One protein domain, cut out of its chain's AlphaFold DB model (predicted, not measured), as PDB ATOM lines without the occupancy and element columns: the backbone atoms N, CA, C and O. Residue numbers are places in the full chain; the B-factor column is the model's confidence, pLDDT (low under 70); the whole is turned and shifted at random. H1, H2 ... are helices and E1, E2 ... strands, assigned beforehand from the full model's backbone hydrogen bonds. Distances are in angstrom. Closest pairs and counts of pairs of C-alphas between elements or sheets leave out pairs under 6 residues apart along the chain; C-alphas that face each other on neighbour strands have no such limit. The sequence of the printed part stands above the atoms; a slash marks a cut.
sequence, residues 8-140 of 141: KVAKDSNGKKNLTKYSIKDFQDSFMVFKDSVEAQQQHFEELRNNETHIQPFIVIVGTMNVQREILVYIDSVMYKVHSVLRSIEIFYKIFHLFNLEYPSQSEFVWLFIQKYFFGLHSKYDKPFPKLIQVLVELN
ATOM      1  N   LYS A   8     183.889 233.393 235.325       60.00
ATOM      2  CA  LYS A   8     185.188 233.999 235.631       60.00
ATOM      3  C   LYS A   8     185.867 234.396 234.324       60.00
ATOM      4  O   LYS A   8     185.949 233.584 233.403       60.00
ATOM      5  N   VAL A   9     186.377 235.620 234.242       55.12
ATOM      6  CA  VAL A   9     187.244 236.045 233.134       55.12
ATOM      7  C   VAL A   9     188.669 236.104 233.660       55.12
ATOM      8  O   VAL A   9     188.973 236.938 234.506       55.12
ATOM      9  N   ALA A  10     189.537 235.222 233.177       56.09
ATOM     10  CA  ALA A  10     190.969 235.270 233.460       56.09
ATOM     11  C   ALA A  10     191.714 235.688 232.188       56.09
ATOM     12  O   ALA A  10     191.345 235.270 231.091       56.09
ATOM     13  N   LYS A  11     192.737 236.536 232.306       47.38
ATOM     14  CA  LYS A  11     193.677 236.786 231.206       47.38
ATOM     15  C   LYS A  11     194.866 235.846 231.372       47.38
ATOM     16  O   LYS A  11     195.483 235.852 232.430       47.38
ATOM     17  N   ASP A  12     195.183 235.086 230.331       58.09
ATOM     18  CA  ASP A  12     196.431 234.319 230.281       58.09
ATOM     19  C   ASP A  12     197.643 235.255 230.166       58.09
ATOM     20  O   ASP A  12     197.511 236.425 229.796       58.09
ATOM     21  N   SER A  13     198.840 234.705 230.389       59.47
ATOM     22  CA  SER A  13     200.137 235.361 230.156       59.47
ATOM     23  C   SER A  13     200.287 235.949 228.744       59.47
ATOM     24  O   SER A  13     200.995 236.933 228.562       59.47
ATOM     25  N   ASN A  14     199.546 235.421 227.763       66.19
ATOM     26  CA  ASN A  14     199.485 235.926 226.386       66.19
ATOM     27  C   ASN A  14     198.377 236.979 226.149       66.19
ATOM     28  O   ASN A  14     198.039 237.283 225.007       66.19
ATOM     29  N   GLY A  15     197.735 237.499 227.200       58.31
ATOM     30  CA  GLY A  15     196.685 238.526 227.115       58.31
ATOM     31  C   GLY A  15     195.316 238.033 226.624       58.31
ATOM     32  O   GLY A  15     194.360 238.816 226.580       58.31
ATOM     33  N   LYS A  16     195.186 236.741 226.293       56.72
ATOM     34  CA  LYS A  16     193.931 236.116 225.853       56.72
ATOM     35  C   LYS A  16     192.965 235.992 227.032       56.72
ATOM     36  O   LYS A  16     193.311 235.445 228.074       56.72
ATOM     37  N   LYS A  17     191.746 236.516 226.868       53.78
ATOM     38  CA  LYS A  17     190.670 236.395 227.864       53.78
ATOM     39  C   LYS A  17     190.064 234.993 227.776       53.78
ATOM     40  O   LYS A  17     189.380 234.690 226.800       53.78
ATOM     41  N   ASN A  18     190.279 234.168 228.791       52.97
ATOM     42  CA  ASN A  18     189.585 232.900 228.968       52.97
ATOM     43  C   ASN A  18     188.355 233.086 229.851       52.97
ATOM     44  O   ASN A  18     188.397 233.741 230.893       52.97
ATOM     45  N   LEU A  19     187.244 232.518 229.391       56.50
ATOM     46  CA  LEU A  19     185.949 232.575 230.050       56.50
ATOM     47  C   LEU A  19     185.690 231.215 230.711       56.50
ATOM     48  O   LEU A  19     185.277 230.268 230.042       56.50
ATOM     49  N   THR A  20     185.930 231.109 232.012       62.97
ATOM     50  CA  THR A  20     185.684 229.871 232.764       62.97
ATOM     51  C   THR A  20     184.315 229.958 233.424       62.97
ATOM     52  O   THR A  20     184.020 230.918 234.130       62.97
ATOM     53  N   LYS A  21     183.440 228.978 233.187       68.50
ATOM     54  CA  LYS A  21     182.164 228.889 233.913       68.50
ATOM     55  C   LYS A  21     182.438 228.467 235.354       68.50
ATOM     56  O   LYS A  21     183.226 227.549 235.558       68.50
ATOM     57  N   TYR A  22     181.774 229.102 236.317       72.38
ATOM     58  CA  TYR A  22     181.808 228.607 237.692       72.38
ATOM     59  C   TYR A  22     181.092 227.258 237.783       72.38
ATOM     60  O   TYR A  22     180.122 227.005 237.065       72.38
ATOM     61  N   SER A  23     181.589 226.378 238.642       77.44
ATOM     62  CA  SER A  23     180.942 225.112 238.966       77.44
ATOM     63  C   SER A  23     179.842 225.306 240.021       77.44
ATOM     64  O   SER A  23     179.743 226.355 240.659       77.44
ATOM     65  N   ILE A  24     178.989 224.293 240.219       74.69
ATOM     66  CA  ILE A  24     178.021 224.293 241.334       74.69
ATOM     67  C   ILE A  24     178.763 224.346 242.673       74.69
ATOM     68  O   ILE A  24     178.313 225.016 243.597       74.69
ATOM     69  N   LYS A  25     179.923 223.688 242.748       76.75
ATOM     70  CA  LYS A  25     180.776 223.707 243.930       76.75
ATOM     71  C   LYS A  25     181.306 225.115 244.210       76.75
ATOM     72  O   LYS A  25     181.179 225.579 245.329       76.75
ATOM     73  N   ASP A  26     181.764 225.840 243.188       75.81
ATOM     74  CA  ASP A  26     182.225 227.230 243.351       75.81
ATOM     75  C   ASP A  26     181.101 228.141 243.866       75.81
ATOM     76  O   ASP A  26     181.336 229.050 244.660       75.81
ATOM     77  N   PHE A  27     179.867 227.900 243.408       77.88
ATOM     78  CA  PHE A  27     178.683 228.588 243.916       77.88
ATOM     79  C   PHE A  27     178.456 228.274 245.404       77.88
ATOM     80  O   PHE A  27     178.321 229.205 246.197       77.88
ATOM     81  N   GLN A  28     178.453 226.991 245.784       79.81
ATOM     82  CA  GLN A  28     178.269 226.550 247.171       79.81
ATOM     83  C   GLN A  28     179.350 227.134 248.082       79.81
ATOM     84  O   GLN A  28     179.021 227.819 249.047       79.81
ATOM     85  N   ASP A  29     180.616 226.975 247.700       79.31
ATOM     86  CA  ASP A  29     181.770 227.427 248.475       79.31
ATOM     87  C   ASP A  29     181.770 228.955 248.678       79.31
ATOM     88  O   ASP A  29     182.244 229.451 249.695       79.31
ATOM     89  N   SER A  30     181.186 229.718 247.746       80.50
ATOM     90  CA  SER A  30     181.074 231.182 247.845       80.50
ATOM     91  C   SER A  30     179.881 231.701 248.654       80.50
ATOM     92  O   SER A  30     179.798 232.901 248.910       80.50
ATOM     93  N   PHE A  31     178.905 230.849 248.968       84.06
ATOM     94  CA  PHE A  31     177.693 231.242 249.692       84.06
ATOM     95  C   PHE A  31     177.688 230.660 251.103       84.06
ATOM     96  O   PHE A  31     177.494 231.381 252.084       84.06
ATOM     97  N   MET A  32     177.905 229.348 251.205       87.00
ATOM     98  CA  MET A  32     177.830 228.603 252.452       87.00
ATOM     99  C   MET A  32     178.655 227.319 252.376       87.00
ATOM    100  O   MET A  32     178.376 226.435 251.567       87.00
ATOM    101  N   VAL A  33     179.618 227.191 253.284       85.38
ATOM    102  CA  VAL A  33     180.521 226.043 253.373       85.38
ATOM    103  C   VAL A  33     180.094 225.143 254.529       85.38
ATOM    104  O   VAL A  33     179.948 225.595 255.665       85.38
ATOM    105  N   PHE A  34     179.935 223.853 254.248       85.12
ATOM    106  CA  PHE A  34     179.730 222.830 255.272       85.12
ATOM    107  C   PHE A  34     181.069 222.201 255.644       85.12
ATOM    108  O   PHE A  34     181.860 221.854 254.764       85.12
ATOM    109  N   LYS A  35     181.321 222.063 256.946       85.81
ATOM    110  CA  LYS A  35     182.496 221.376 257.485       85.81
ATOM    111  C   LYS A  35     182.078 220.406 258.572       85.81
ATOM    112  O   LYS A  35     181.313 220.732 259.471       85.81
ATOM    113  N   ASP A  36     182.624 219.209 258.489       83.12
ATOM    114  CA  ASP A  36     182.224 218.061 259.295       83.12
ATOM    115  C   ASP A  36     182.666 218.229 260.759       83.12
ATOM    116  O   ASP A  36     182.049 217.685 261.677       83.12
ATOM    117  N   SER A  37     183.729 219.012 260.972       80.69
ATOM    118  CA  SER A  37     184.341 219.272 262.270       80.69
ATOM    119  C   SER A  37     184.953 220.675 262.352       80.69
ATOM    120  O   SER A  37     185.128 221.364 261.341       80.69
ATOM    121  N   VAL A  38     185.283 221.098 263.575       78.00
ATOM    122  CA  VAL A  38     185.949 222.383 263.843       78.00
ATOM    123  C   VAL A  38     187.367 222.383 263.262       78.00
ATOM    124  O   VAL A  38     187.815 223.381 262.709       78.00
ATOM    125  N   GLU A  39     188.054 221.245 263.301       81.69
ATOM    126  CA  GLU A  39     189.402 221.075 262.756       81.69
ATOM    127  C   GLU A  39     189.411 221.249 261.230       81.69
ATOM    128  O   GLU A  39     190.236 221.983 260.688       81.69
ATOM    129  N   ALA A  40     188.437 220.652 260.532       81.81
ATOM    130  CA  ALA A  40     188.280 220.816 259.085       81.81
ATOM    131  C   ALA A  40     187.949 222.269 258.694       81.81
ATOM    132  O   ALA A  40     188.304 222.733 257.605       81.81
ATOM    133  N   GLN A  41     187.265 223.001 259.576       82.62
ATOM    134  CA  GLN A  41     187.020 224.430 259.411       82.62
ATOM    135  C   GLN A  41     188.308 225.242 259.574       82.62
ATOM    136  O   GLN A  41     188.564 226.125 258.754       82.62
ATOM    137  N   GLN A  42     189.116 224.950 260.595       79.75
ATOM    138  CA  GLN A  42     190.380 225.647 260.847       79.75
ATOM    139  C   GLN A  42     191.376 225.450 259.703       79.75
ATOM    140  O   GLN A  42     191.923 226.433 259.210       79.75
ATOM    141  N   GLN A  43     191.536 224.220 259.208       83.75
ATOM    142  CA  GLN A  43     192.400 223.937 258.056       83.75
ATOM    143  C   GLN A  43     191.978 224.731 256.820       83.75
ATOM    144  O   GLN A  43     192.800 225.373 256.173       83.75
ATOM    145  N   HIS A  44     190.676 224.761 256.532       79.62
ATOM    146  CA  HIS A  44     190.154 225.540 255.414       79.62
ATOM    147  C   HIS A  44     190.433 227.041 255.565       79.62
ATOM    148  O   HIS A  44     190.722 227.730 254.591       79.62
ATOM    149  N   PHE A  45     190.369 227.558 256.792       78.06
ATOM    150  CA  PHE A  45     190.692 228.950 257.068       78.06
ATOM    151  C   PHE A  45     192.182 229.255 256.855       78.06
ATOM    152  O   PHE A  45     192.521 230.275 256.254       78.06
ATOM    153  N   GLU A  46     193.070 228.367 257.299       82.06
ATOM    154  CA  GLU A  46     194.509 228.506 257.069       82.06
ATOM    155  C   GLU A  46     194.850 228.475 255.576       82.06
ATOM    156  O   GLU A  46     195.616 229.317 255.111       82.06
ATOM    157  N   GLU A  47     194.226 227.579 254.807       81.44
ATOM    158  CA  GLU A  47     194.357 227.535 253.348       81.44
ATOM    159  C   GLU A  47     193.939 228.859 252.701       81.44
ATOM    160  O   GLU A  47     194.672 229.411 251.881       81.44
ATOM    161  N   LEU A  48     192.779 229.401 253.082       75.00
ATOM    162  CA  LEU A  48     192.290 230.671 252.545       75.00
ATOM    163  C   LEU A  48     193.226 231.837 252.888       75.00
ATOM    164  O   LEU A  48     193.475 232.685 252.031       75.00
ATOM    165  N   ARG A  49     193.775 231.862 254.109       75.19
ATOM    166  CA  ARG A  49     194.718 232.898 254.551       75.19
ATOM    167  C   ARG A  49     196.046 232.823 253.798       75.19
ATOM    168  O   ARG A  49     196.587 233.856 253.419       75.19
ATOM    169  N   ASN A  50     196.549 231.614 253.558       77.56
ATOM    170  CA  ASN A  50     197.816 231.392 252.857       77.56
ATOM    171  C   ASN A  50     197.740 231.725 251.359       77.56
ATOM    172  O   ASN A  50     198.765 231.996 250.743       77.56
ATOM    173  N   ASN A  51     196.540 231.725 250.773       71.94
ATOM    174  CA  ASN A  51     196.340 231.998 249.350       71.94
ATOM    175  C   ASN A  51     196.280 233.500 248.993       71.94
ATOM    176  O   ASN A  51     196.050 233.811 247.825       71.94
ATOM    177  N   GLU A  52     196.445 234.421 249.958       56.22
ATOM    178  CA  GLU A  52     196.409 235.900 249.798       56.22
ATOM    179  C   GLU A  52     195.204 236.454 249.010       56.22
ATOM    180  O   GLU A  52     195.162 237.609 248.581       56.22
ATOM    181  N   THR A  53     194.173 235.641 248.813       60.19
ATOM    182  CA  THR A  53     192.950 236.050 248.141       60.19
ATOM    183  C   THR A  53     192.105 236.879 249.088       60.19
ATOM    184  O   THR A  53     191.938 236.509 250.245       60.19
ATOM    185  N   HIS A  54     191.519 237.973 248.598       63.56
ATOM    186  CA  HIS A  54     190.508 238.717 249.344       63.56
ATOM    187  C   HIS A  54     189.333 237.778 249.656       63.56
ATOM    188  O   HIS A  54     188.557 237.422 248.762       63.56
ATOM    189  N   ILE A  55     189.255 237.311 250.903       66.50
ATOM    190  CA  ILE A  55     188.238 236.356 251.333       66.50
ATOM    191  C   ILE A  55     186.937 237.134 251.496       66.50
ATOM    192  O   ILE A  55     186.775 237.918 252.430       66.50
ATOM    193  N   GLN A  56     186.015 236.926 250.562       68.50
ATOM    194  CA  GLN A  56     184.669 237.473 250.673       68.50
ATOM    195  C   GLN A  56     183.971 236.873 251.902       68.50
ATOM    196  O   GLN A  56     184.176 235.691 252.183       68.50
ATOM    197  N   PRO A  57     183.144 237.641 252.628       76.44
ATOM    198  CA  PRO A  57     182.449 237.130 253.803       76.44
ATOM    199  C   PRO A  57     181.570 235.911 253.456       76.44
ATOM    200  O   PRO A  57     180.841 235.942 252.462       76.44
ATOM    201  N   PHE A  58     181.635 234.835 254.250       81.31
ATOM    202  CA  PHE A  58     180.933 233.573 253.958       81.31
ATOM    203  C   PHE A  58     180.405 232.866 255.213       81.31
ATOM    204  O   PHE A  58     180.933 233.021 256.320       81.31
ATOM    205  N   ILE A  59     179.329 232.089 255.043       88.25
ATOM    206  CA  ILE A  59     178.710 231.311 256.126       88.25
ATOM    207  C   ILE A  59     179.440 229.973 256.248       88.25
ATOM    208  O   ILE A  59     179.589 229.263 255.254       88.25
ATOM    209  N   VAL A  60     179.824 229.588 257.465       87.56
ATOM    210  CA  VAL A  60     180.327 228.243 257.770       87.56
ATOM    211  C   VAL A  60     179.350 227.526 258.684       87.56
ATOM    212  O   VAL A  60     178.958 228.047 259.728       87.56
ATOM    213  N   ILE A  61     178.972 226.312 258.306       87.38
ATOM    214  CA  ILE A  61     178.178 225.422 259.148       87.38
ATOM    215  C   ILE A  61     179.065 224.257 259.560       87.38
ATOM    216  O   ILE A  61     179.525 223.493 258.712       87.38
ATOM    217  N   VAL A  62     179.289 224.128 260.867       86.00
ATOM    218  CA  VAL A  62     180.005 222.998 261.456       86.00
ATOM    219  C   VAL A  62     178.997 221.938 261.874       86.00
ATOM    220  O   VAL A  62     178.100 222.188 262.685       86.00
ATOM    221  N   GLY A  63     179.160 220.737 261.333       79.06
ATOM    222  CA  GLY A  63     178.294 219.593 261.568       79.06
ATOM    223  C   GLY A  63     177.831 218.943 260.269       79.06
ATOM    224  O   GLY A  63     178.340 219.217 259.184       79.06
ATOM    225  N   THR A  64     176.845 218.060 260.383       71.44
ATOM    226  CA  THR A  64     176.233 217.399 259.227       71.44
ATOM    227  C   THR A  64     174.924 218.094 258.860       71.44
ATOM    228  O   THR A  64     174.343 218.811 259.673       71.44
ATOM    229  N   MET A  65     174.409 217.843 257.653       66.25
ATOM    230  CA  MET A  65     173.094 218.353 257.222       66.25
ATOM    231  C   MET A  65     171.978 218.060 258.242       66.25
ATOM    232  O   MET A  65     171.094 218.892 258.440       66.25
ATOM    233  N   ASN A  66     172.067 216.915 258.928       69.94
ATOM    234  CA  ASN A  66     171.086 216.454 259.910       69.94
ATOM    235  C   ASN A  66     171.385 216.927 261.343       69.94
ATOM    236  O   ASN A  66     170.489 216.919 262.181       69.94
ATOM    237  N   VAL A  67     172.630 217.313 261.642       71.62
ATOM    238  CA  VAL A  67     173.063 217.757 262.973       71.62
ATOM    239  C   VAL A  67     173.981 218.963 262.818       71.62
ATOM    240  O   VAL A  67     175.203 218.835 262.719       71.62
ATOM    241  N   GLN A  68     173.373 220.145 262.809       65.88
ATOM    242  CA  GLN A  68     174.094 221.414 262.838       65.88
ATOM    243  C   GLN A  68     174.601 221.633 264.261       65.88
ATOM    244  O   GLN A  68     173.806 221.759 265.192       65.88
ATOM    245  N   ARG A  69     175.922 221.638 264.447       78.19
ATOM    246  CA  ARG A  69     176.524 221.885 265.760       78.19
ATOM    247  C   ARG A  69     176.731 223.370 265.976       78.19
ATOM    248  O   ARG A  69     176.368 223.895 267.026       78.19
ATOM    249  N   GLU A  70     177.298 224.046 264.983       87.06
ATOM    250  CA  GLU A  70     177.609 225.467 265.068       87.06
ATOM    251  C   GLU A  70     177.406 226.157 263.725       87.06
ATOM    252  O   GLU A  70     177.664 225.588 262.666       87.06
ATOM    253  N   ILE A  71     176.953 227.406 263.783       89.69
ATOM    254  CA  ILE A  71     176.837 228.280 262.621       89.69
ATOM    255  C   ILE A  71     177.733 229.474 262.902       89.69
ATOM    256  O   ILE A  71     177.625 230.122 263.946       89.69
ATOM    257  N   LEU A  72     178.649 229.724 261.982       89.62
ATOM    258  CA  LEU A  72     179.712 230.700 262.114       89.62
ATOM    259  C   LEU A  72     179.639 231.635 260.904       89.62
ATOM    260  O   LEU A  72     179.366 231.204 259.781       89.62
ATOM    261  N   VAL A  73     179.864 232.924 261.129       89.06
ATOM    262  CA  VAL A  73     180.052 233.903 260.055       89.06
ATOM    263  C   VAL A  73     181.494 234.370 260.067       89.06
ATOM    264  O   VAL A  73     182.005 234.784 261.109       89.06
ATOM    265  N   TYR A  74     182.137 234.280 258.910       85.25
ATOM    266  CA  TYR A  74     183.486 234.780 258.714       85.25
ATOM    267  C   TYR A  74     183.441 236.194 258.135       85.25
ATOM    268  O   TYR A  74     182.881 236.409 257.057       85.25
ATOM    269  N   ILE A  75     184.012 237.154 258.859       83.94
ATOM    270  CA  ILE A  75     184.078 238.565 258.472       83.94
ATOM    271  C   ILE A  75     185.465 239.077 258.855       83.94
ATOM    272  O   ILE A  75     185.818 239.047 260.029       83.94
ATOM    273  N   ASP A  76     186.234 239.542 257.871       80.25
ATOM    274  CA  ASP A  76     187.522 240.220 258.073       80.25
ATOM    275  C   ASP A  76     188.474 239.495 259.049       80.25
ATOM    276  O   ASP A  76     188.911 240.030 260.062       80.25
ATOM    277  N   SER A  77     188.773 238.222 258.774       77.62
ATOM    278  CA  SER A  77     189.642 237.378 259.619       77.62
ATOM    279  C   SER A  77     189.101 237.008 261.000       77.62
ATOM    280  O   SER A  77     189.799 236.333 261.756       77.62
ATOM    281  N   VAL A  78     187.848 237.348 261.304       82.44
ATOM    282  CA  VAL A  78     187.185 236.992 262.560       82.44
ATOM    283  C   VAL A  78     185.991 236.074 262.303       82.44
ATOM    284  O   VAL A  78     185.225 236.243 261.354       82.44
ATOM    285  N   MET A  79     185.837 235.078 263.173       86.81
ATOM    286  CA  MET A  79     184.727 234.130 263.170       86.81
ATOM    287  C   MET A  79     183.758 234.474 264.297       86.81
ATOM    288  O   MET A  79     184.149 234.499 265.464       86.81
ATOM    289  N   TYR A  80     182.486 234.687 263.966       89.56
ATOM    290  CA  TYR A  80     181.438 234.941 264.955       89.56
ATOM    291  C   TYR A  80     180.431 233.803 264.968       89.56
ATOM    292  O   TYR A  80     179.892 233.427 263.928       89.56
ATOM    293  N   LYS A  81     180.128 233.282 266.157       91.12
ATOM    294  CA  LYS A  81     179.060 232.298 266.336       91.12
ATOM    295  C   LYS A  81     177.702 232.974 266.289       91.12
ATOM    296  O   LYS A  81     177.478 233.991 266.940       91.12
ATOM    297  N   VAL A  82     176.789 232.384 265.527       92.06
ATOM    298  CA  VAL A  82     175.421 232.871 265.360       92.06
ATOM    299  C   VAL A  82     174.426 231.737 265.574       92.06
ATOM    300  O   VAL A  82     174.748 230.558 265.445       92.06
ATOM    301  N   HIS A  83     173.199 232.097 265.942       88.50
ATOM    302  CA  HIS A  83     172.197 231.132 266.397       88.50
ATOM    303  C   HIS A  83     171.379 230.494 265.269       88.50
ATOM    304  O   HIS A  83     170.675 229.518 265.510       88.50
ATOM    305  N   SER A  84     171.430 231.037 264.049       89.81
ATOM    306  CA  SER A  84     170.698 230.491 262.904       89.81
ATOM    307  C   SER A  84     171.308 230.925 261.574       89.81
ATOM    308  O   SER A  84     171.939 231.977 261.477       89.81
ATOM    309  N   VAL A  85     171.057 230.132 260.529       88.69
ATOM    310  CA  VAL A  85     171.461 230.443 259.150       88.69
ATOM    311  C   VAL A  85     170.804 231.730 258.663       88.69
ATOM    312  O   VAL A  85     171.450 232.556 258.025       88.69
ATOM    313  N   LEU A  86     169.527 231.925 259.006       91.31
ATOM    314  CA  LEU A  86     168.800 233.148 258.683       91.31
ATOM    315  C   LEU A  86     169.522 234.374 259.254       91.31
ATOM    316  O   LEU A  86     169.730 235.353 258.540       91.31
ATOM    317  N   ARG A  87     169.986 234.290 260.508       93.06
ATOM    318  CA  ARG A  87     170.740 235.379 261.127       93.06
ATOM    319  C   ARG A  87     172.064 235.641 260.411       93.06
ATOM    320  O   ARG A  87     172.435 236.801 260.255       93.06
ATOM    321  N   SER A  88     172.751 234.599 259.944       92.12
ATOM    322  CA  SER A  88     173.961 234.747 259.128       92.12
ATOM    323  C   SER A  88     173.696 235.527 257.840       92.12
ATOM    324  O   SER A  88     174.445 236.443 257.506       92.12
ATOM    325  N   ILE A  89     172.606 235.196 257.139       92.38
ATOM    326  CA  ILE A  89     172.207 235.858 255.890       92.38
ATOM    327  C   ILE A  89     171.900 237.339 256.141       92.38
ATOM    328  O   ILE A  89     172.381 238.190 255.397       92.38
ATOM    329  N   GLU A  90     171.160 237.668 257.204       92.12
ATOM    330  CA  GLU A  90     170.880 239.062 257.577       92.12
ATOM    331  C   GLU A  90     172.152 239.864 257.871       92.12
ATOM    332  O   GLU A  90     172.251 241.031 257.487       92.12
ATOM    333  N   ILE A  91     173.113 239.262 258.582       92.44
ATOM    334  CA  ILE A  91     174.392 239.901 258.908       92.44
ATOM    335  C   ILE A  91     175.161 240.197 257.622       92.44
ATOM    336  O   ILE A  91     175.563 241.340 257.414       92.44
ATOM    337  N   PHE A  92     175.313 239.211 256.736       90.62
ATOM    338  CA  PHE A  92     176.028 239.415 255.478       90.62
ATOM    339  C   PHE A  92     175.341 240.423 254.573       90.62
ATOM    340  O   PHE A  92     176.001 241.323 254.063       90.62
ATOM    341  N   TYR A  93     174.015 240.353 254.457       90.19
ATOM    342  CA  TYR A  93     173.240 241.349 253.730       90.19
ATOM    343  C   TYR A  93     173.538 242.773 254.220       90.19
ATOM    344  O   TYR A  93     173.830 243.661 253.418       90.19
ATOM    345  N   LYS A  94     173.524 242.988 255.543       91.06
ATOM    346  CA  LYS A  94     173.843 244.287 256.146       91.06
ATOM    347  C   LYS A  94     175.283 244.707 255.885       91.06
ATOM    348  O   LYS A  94     175.498 245.873 255.596       91.06
ATOM    349  N   ILE A  95     176.244 243.790 255.950       90.50
ATOM    350  CA  ILE A  95     177.660 244.068 255.663       90.50
ATOM    351  C   ILE A  95     177.841 244.516 254.213       90.50
ATOM    352  O   ILE A  95     178.445 245.563 253.985       90.50
ATOM    353  N   PHE A  96     177.262 243.797 253.245       89.31
ATOM    354  CA  PHE A  96     177.360 244.174 251.834       89.31
ATOM    355  C   PHE A  96     176.829 245.591 251.586       89.31
ATOM    356  O   PHE A  96     177.479 246.383 250.910       89.31
ATOM    357  N   HIS A  97     175.699 245.953 252.198       89.06
ATOM    358  CA  HIS A  97     175.109 247.282 252.023       89.06
ATOM    359  C   HIS A  97     175.817 248.376 252.826       89.06
ATOM    360  O   HIS A  97     176.018 249.470 252.309       89.06
ATOM    361  N   LEU A  98     176.200 248.098 254.075       90.44
ATOM    362  CA  LEU A  98     176.851 249.062 254.964       90.44
ATOM    363  C   LEU A  98     178.215 249.488 254.420       90.44
ATOM    364  O   LEU A  98     178.547 250.669 254.451       90.44
ATOM    365  N   PHE A  99     178.984 248.528 253.907       87.81
ATOM    366  CA  PHE A  99     180.318 248.765 253.358       87.81
ATOM    367  C   PHE A  99     180.318 248.958 251.834       87.81
ATOM    368  O   PHE A  99     181.385 249.114 251.246       87.81
ATOM    369  N   ASN A 100     179.139 248.970 251.195       86.88
ATOM    370  CA  ASN A 100     178.975 249.076 249.742       86.88
ATOM    371  C   ASN A 100     179.874 248.082 248.972       86.88
ATOM    372  O   ASN A 100     180.575 248.446 248.026       86.88
ATOM    373  N   LEU A 101     179.877 246.828 249.425       86.62
ATOM    374  CA  LEU A 101     180.652 245.738 248.839       86.62
ATOM    375  C   LEU A 101     179.856 245.064 247.722       86.62
ATOM    376  O   LEU A 101     178.635 244.919 247.801       86.62
ATOM    377  N   GLU A 102     180.563 244.588 246.701       86.69
ATOM    378  CA  GLU A 102     179.957 243.726 245.692       86.69
ATOM    379  C   GLU A 102     179.679 242.332 246.263       86.69
ATOM    380  O   GLU A 102     180.486 241.778 247.013       86.69
ATOM    381  N   TYR A 103     178.564 241.729 245.850       88.62
ATOM    382  CA  TYR A 103     178.312 240.322 246.143       88.62
ATOM    383  C   TYR A 103     179.361 239.420 245.479       88.62
ATOM    384  O   TYR A 103     179.843 239.733 244.383       88.62
ATOM    385  N   PRO A 104     179.665 238.247 246.065       85.75
ATOM    386  CA  PRO A 104     180.535 237.272 245.426       85.75
ATOM    387  C   PRO A 104     179.984 236.888 244.050       85.75
ATOM    388  O   PRO A 104     178.866 236.396 243.934       85.75
ATOM    389  N   SER A 105     180.772 237.081 242.990       83.38
ATOM    390  CA  SER A 105     180.341 236.845 241.598       83.38
ATOM    391  C   SER A 105     179.765 235.441 241.339       83.38
ATOM    392  O   SER A 105     178.905 235.245 240.477       83.38
ATOM    393  N   GLN A 106     180.234 234.456 242.105       83.50
ATOM    394  CA  GLN A 106     179.802 233.068 242.064       83.50
ATOM    395  C   GLN A 106     178.366 232.913 242.575       83.50
ATOM    396  O   GLN A 106     177.582 232.236 241.915       83.50
ATOM    397  N   SER A 107     178.010 233.573 243.685       87.00
ATOM    398  CA  SER A 107     176.705 233.492 244.363       87.00
ATOM    399  C   SER A 107     175.832 234.747 244.233       87.00
ATOM    400  O   SER A 107     174.752 234.811 244.818       87.00
ATOM    401  N   GLU A 108     176.238 235.714 243.409       88.69
ATOM    402  CA  GLU A 108     175.546 236.990 243.177       88.69
ATOM    403  C   GLU A 108     174.062 236.806 242.833       88.69
ATOM    404  O   GLU A 108     173.213 237.545 243.326       88.69
ATOM    405  N   PHE A 109     173.732 235.779 242.044       88.81
ATOM    406  CA  PHE A 109     172.346 235.451 241.705       88.81
ATOM    407  C   PHE A 109     171.474 235.224 242.951       88.81
ATOM    408  O   PHE A 109     170.347 235.715 243.007       88.81
ATOM    409  N   VAL A 110     171.987 234.498 243.950       89.88
ATOM    410  CA  VAL A 110     171.242 234.199 245.182       89.88
ATOM    411  C   VAL A 110     171.185 235.404 246.105       89.88
ATOM    412  O   VAL A 110     170.133 235.662 246.682       89.88
ATOM    413  N   TRP A 111     172.248 236.202 246.188       91.50
ATOM    414  CA  TRP A 111     172.212 237.447 246.952       91.50
ATOM    415  C   TRP A 111     171.211 238.456 246.383       91.50
ATOM    416  O   TRP A 111     170.424 239.024 247.138       91.50
ATOM    417  N   LEU A 112     171.153 238.610 245.058       92.62
ATOM    418  CA  LEU A 112     170.149 239.455 244.405       92.62
ATOM    419  C   LEU A 112     168.730 238.905 244.564       92.62
ATOM    420  O   LEU A 112     167.791 239.685 244.715       92.62
ATOM    421  N   PHE A 113     168.557 237.580 244.557       92.75
ATOM    422  CA  PHE A 113     167.275 236.965 244.900       92.75
ATOM    423  C   PHE A 113     166.850 237.324 246.321       92.75
ATOM    424  O   PHE A 113     165.736 237.801 246.516       92.75
ATOM    425  N   ILE A 114     167.751 237.174 247.292       92.81
ATOM    426  CA  ILE A 114     167.481 237.499 248.692       92.81
ATOM    427  C   ILE A 114     167.120 238.981 248.853       92.81
ATOM    428  O   ILE A 114     166.099 239.302 249.461       92.81
ATOM    429  N   GLN A 115     167.912 239.872 248.255       92.81
ATOM    430  CA  GLN A 115     167.692 241.317 248.275       92.81
ATOM    431  C   GLN A 115     166.308 241.701 247.731       92.81
ATOM    432  O   GLN A 115     165.592 242.482 248.354       92.81
ATOM    433  N   LYS A 116     165.917 241.147 246.576       92.69
ATOM    434  CA  LYS A 116     164.671 241.527 245.898       92.69
ATOM    435  C   LYS A 116     163.444 240.855 246.496       92.69
ATOM    436  O   LYS A 116     162.439 241.522 246.699       92.69
ATOM    437  N   TYR A 117     163.518 239.554 246.766       93.62
ATOM    438  CA  TYR A 117     162.366 238.773 247.211       93.62
ATOM    439  C   TYR A 117     162.083 238.953 248.703       93.62
ATOM    440  O   TYR A 117     160.954 239.246 249.078       93.62
ATOM    441  N   PHE A 118     163.100 238.810 249.559       91.38
ATOM    442  CA  PHE A 118     162.899 238.859 251.012       91.38
ATOM    443  C   PHE A 118     162.996 240.276 251.580       91.38
ATOM    444  O   PHE A 118     162.259 240.602 252.507       91.38
ATOM    445  N   PHE A 119     163.883 241.120 251.043       89.75
ATOM    446  CA  PHE A 119     164.071 242.487 251.550       89.75
ATOM    447  C   PHE A 119     163.340 243.564 250.737       89.75
ATOM    448  O   PHE A 119     163.246 244.696 251.206       89.75
ATOM    449  N   GLY A 120     162.822 243.250 249.543       89.44
ATOM    450  CA  GLY A 120     162.124 244.218 248.685       89.44
ATOM    451  C   GLY A 120     163.000 245.385 248.216       89.44
ATOM    452  O   GLY A 120     162.480 246.447 247.873       89.44
ATOM    453  N   LEU A 121     164.328 245.227 248.239       88.69
ATOM    454  CA  LEU A 121     165.272 246.307 247.968       88.69
ATOM    455  C   LEU A 121     165.818 246.241 246.539       88.69
ATOM    456  O   LEU A 121     166.150 245.183 245.997       88.69
ATOM    457  N   HIS A 122     165.946 247.418 245.934       89.19
ATOM    458  CA  HIS A 122     166.485 247.604 244.594       89.19
ATOM    459  C   HIS A 122     167.633 248.600 244.641       89.19
ATOM    460  O   HIS A 122     167.505 249.679 245.220       89.19
ATOM    461  N   SER A 123     168.744 248.249 244.001       85.44
ATOM    462  CA  SER A 123     169.890 249.138 243.860       85.44
ATOM    463  C   SER A 123     170.111 249.491 242.397       85.44
ATOM    464  O   SER A 123     169.928 248.668 241.500       85.44
ATOM    465  N   LYS A 124     170.585 250.713 242.142       86.88
ATOM    466  CA  LYS A 124     171.038 251.130 240.804       86.88
ATOM    467  C   LYS A 124     172.242 250.321 240.300       86.88
ATOM    468  O   LYS A 124     172.559 250.380 239.118       86.88
ATOM    469  N   TYR A 125     172.911 249.599 241.199       85.75
ATOM    470  CA  TYR A 125     174.035 248.717 240.894       85.75
ATOM    471  C   TYR A 125     173.607 247.257 240.663       85.75
ATOM    472  O   TYR A 125     174.459 246.418 240.377       85.75
ATOM    473  N   ASP A 126     172.310 246.939 240.769       87.38
ATOM    474  CA  ASP A 126     171.803 245.587 240.537       87.38
ATOM    475  C   ASP A 126     172.138 245.124 239.115       87.38
ATOM    476  O   ASP A 126     171.679 245.701 238.123       87.38
ATOM    477  N   LYS A 127     172.878 244.019 238.999       85.38
ATOM    478  CA  LYS A 127     173.126 243.409 237.693       85.38
ATOM    479  C   LYS A 127     171.849 242.744 237.157       85.38
ATOM    480  O   LYS A 127     171.119 242.091 237.911       85.38
ATOM    481  N   PRO A 128     171.557 242.872 235.850       82.19
ATOM    482  CA  PRO A 128     170.376 242.258 235.264       82.19
ATOM    483  C   PRO A 128     170.556 240.741 235.131       82.19
ATOM    484  O   PRO A 128     171.453 240.261 234.439       82.19
ATOM    485  N   PHE A 129     169.641 239.983 235.736       85.62
ATOM    486  CA  PHE A 129     169.532 238.535 235.563       85.62
ATOM    487  C   PHE A 129     168.121 238.188 235.061       85.62
ATOM    488  O   PHE A 129     167.194 238.127 235.866       85.62
ATOM    489  N   PRO A 130     167.920 237.923 233.754       86.00
ATOM    490  CA  PRO A 130     166.591 237.624 233.208       86.00
ATOM    491  C   PRO A 130     165.898 236.443 233.903       86.00
ATOM    492  O   PRO A 130     164.716 236.509 234.222       86.00
ATOM    493  N   LYS A 131     166.665 235.395 234.235       87.00
ATOM    494  CA  LYS A 131     166.165 234.239 234.997       87.00
ATOM    495  C   LYS A 131     165.707 234.605 236.408       87.00
ATOM    496  O   LYS A 131     164.795 233.973 236.919       87.00
ATOM    497  N   LEU A 132     166.333 235.604 237.037       89.31
ATOM    498  CA  LEU A 132     165.919 236.059 238.361       89.31
ATOM    499  C   LEU A 132     164.538 236.712 238.285       89.31
ATOM    500  O   LEU A 132     163.687 236.411 239.108       89.31
ATOM    501  N   ILE A 133     164.304 237.555 237.275       87.50
ATOM    502  CA  ILE A 133     162.994 238.183 237.055       87.50
ATOM    503  C   ILE A 133     161.922 237.112 236.849       87.50
ATOM    504  O   ILE A 133     160.874 237.188 237.478       87.50
ATOM    505  N   GLN A 134     162.204 236.093 236.034       90.12
ATOM    506  CA  GLN A 134     161.278 234.982 235.825       90.12
ATOM    507  C   GLN A 134     160.923 234.274 237.145       90.12
ATOM    508  O   GLN A 134     159.745 234.131 237.452       90.12
ATOM    509  N   VAL A 135     161.923 233.900 237.952       91.31
ATOM    510  CA  VAL A 135     161.702 233.241 239.254       91.31
ATOM    511  C   VAL A 135     160.895 234.128 240.208       91.31
ATOM    512  O   VAL A 135     159.996 233.641 240.884       91.31
ATOM    513  N   LEU A 136     161.184 235.432 240.257       91.19
ATOM    514  CA  LEU A 136     160.436 236.376 241.094       91.19
ATOM    515  C   LEU A 136     158.969 236.499 240.659       91.19
ATOM    516  O   LEU A 136     158.102 236.653 241.510       91.19
ATOM    517  N   VAL A 137     158.689 236.449 239.355       90.06
ATOM    518  CA  VAL A 137     157.317 236.470 238.828       90.06
ATOM    519  C   VAL A 137     156.590 235.177 239.189       90.06
ATOM    520  O   VAL A 137     155.470 235.246 239.676       90.06
ATOM    521  N   GLU A 138     157.223 234.018 238.994       92.75
ATOM    522  CA  GLU A 138     156.640 232.702 239.298       92.75
ATOM    523  C   GLU A 138     156.318 232.524 240.792       92.75
ATOM    524  O   GLU A 138     155.305 231.926 241.126       92.75
ATOM    525  N   LEU A 139     157.150 233.059 241.695       90.38
ATOM    526  CA  LEU A 139     156.950 232.954 243.149       90.38
ATOM    527  C   LEU A 139     155.936 233.953 243.733       90.38
ATOM    528  O   LEU A 139     155.593 233.834 244.907       90.38
ATOM    529  N   ASN A 140     155.518 234.954 242.957       84.38
ATOM    530  CA  ASN A 140     154.530 235.961 243.361       84.38
ATOM    531  C   ASN A 140     153.146 235.726 242.719       84.38
ATOM    532  O   ASN A 140     152.281 236.599 242.816       84.38
TER     533      ASN A 140
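Overview. This is residues 8 to 140 of the 141 residues of an uncharacterized protein of Acyrthosiphon pisum (UniProt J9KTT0). A twisted four-stranded sheet has one helix over each face, H3 on one and H2 on the other, while H4 and H5 lie side by side beyond H3, away from the sheet. The short helix H1 sits between the sheet and the small hairpin E1 and E2, which reaches away from the rest. The 133 printed residues hold, in chain order, E1 E2 H1 E3 H2 E4 E5 E6 H3 H4 H5; the larger sheet is mixed, in the order E3 E4 E5 E6, and the class is mixed, helices and strands. The whole is compact, with a radius of gyration of the C-alphas of 16.4 A and spans of 47 by 40 by 29 A.

Along the chain. The larger sheet has E3, residues 32 to 35, E4, 58 to 64, 17.6 A long, E5, 67 to 75, 24.0 A, and E6, 78 to 82, 12.8 A. E5 begins at C-alpha 67, (173.063, 217.757, 262.973). The helices are H1, residues 24 to 31, H2, 38 to 50, 18.5 A, H3, 85 to 98, 19.8 A, H4, 108 to 118, 15.0 A, and H5, 130 to 138, 12.7 A, ending at C-alpha 138, (156.640, 232.702, 239.298). E1, residues 8 to 11, begins at C-alpha 8, (185.188, 233.999, 235.631), and E2 is residues 17 to 21.

Arrangement. E4, E5 and E6 form a meander, each strand the antiparallel neighbour of the one before; N 60 and O 72 are 2.9 A apart, N 73 and O 80 2.8 A. E3 is parallel to E4, with N 33 and O 59 2.9 A apart. E3, H2 and E4 make a strand-helix-strand unit, two parallel neighbour strands with a helix between, its crossover right-handed. H3 is on the sheet at a height of 9.5 A, along E5 at 5 degrees on the local plane; its Ser 88 and Val 73 have C-alphas 6.2 A apart, the closest of the two elements. H2 is on the opposite face at a height of 9.4 A; its closest C-alphas to E4 are those of Val 38 and Val 62, 6.4 A. H1 only grazes the sheet, with residues 25 to 31. H3 and H4 are close but not clearly touching, about perpendicular at 79 degrees, closest at the C-alphas of Tyr 93 and Gln 115, 7.8 A. H4 and H5 touch, the same way at a shallow tilt of 29 degrees, closest at the C-alphas of Phe 113 and Leu 132, 6.7 A. E1 and E2 are an antiparallel hairpin, with N 10 and O 18 3.0 A apart. In H1, H2, H3, H4 and H5 every O i to N i+4 pair is within hydrogen-bond range.

Size, cuts and confidence. The farthest C-alphas, of Asn 14 and His 83, are 48.7 A apart. The printed part has no cut, and the link from H4 to H5 is long, with 11 residues. The mean pLDDT of the printed part is 81.4; residues 8 to 21, 52 to 56, 65 to 66 and 68 are under 70.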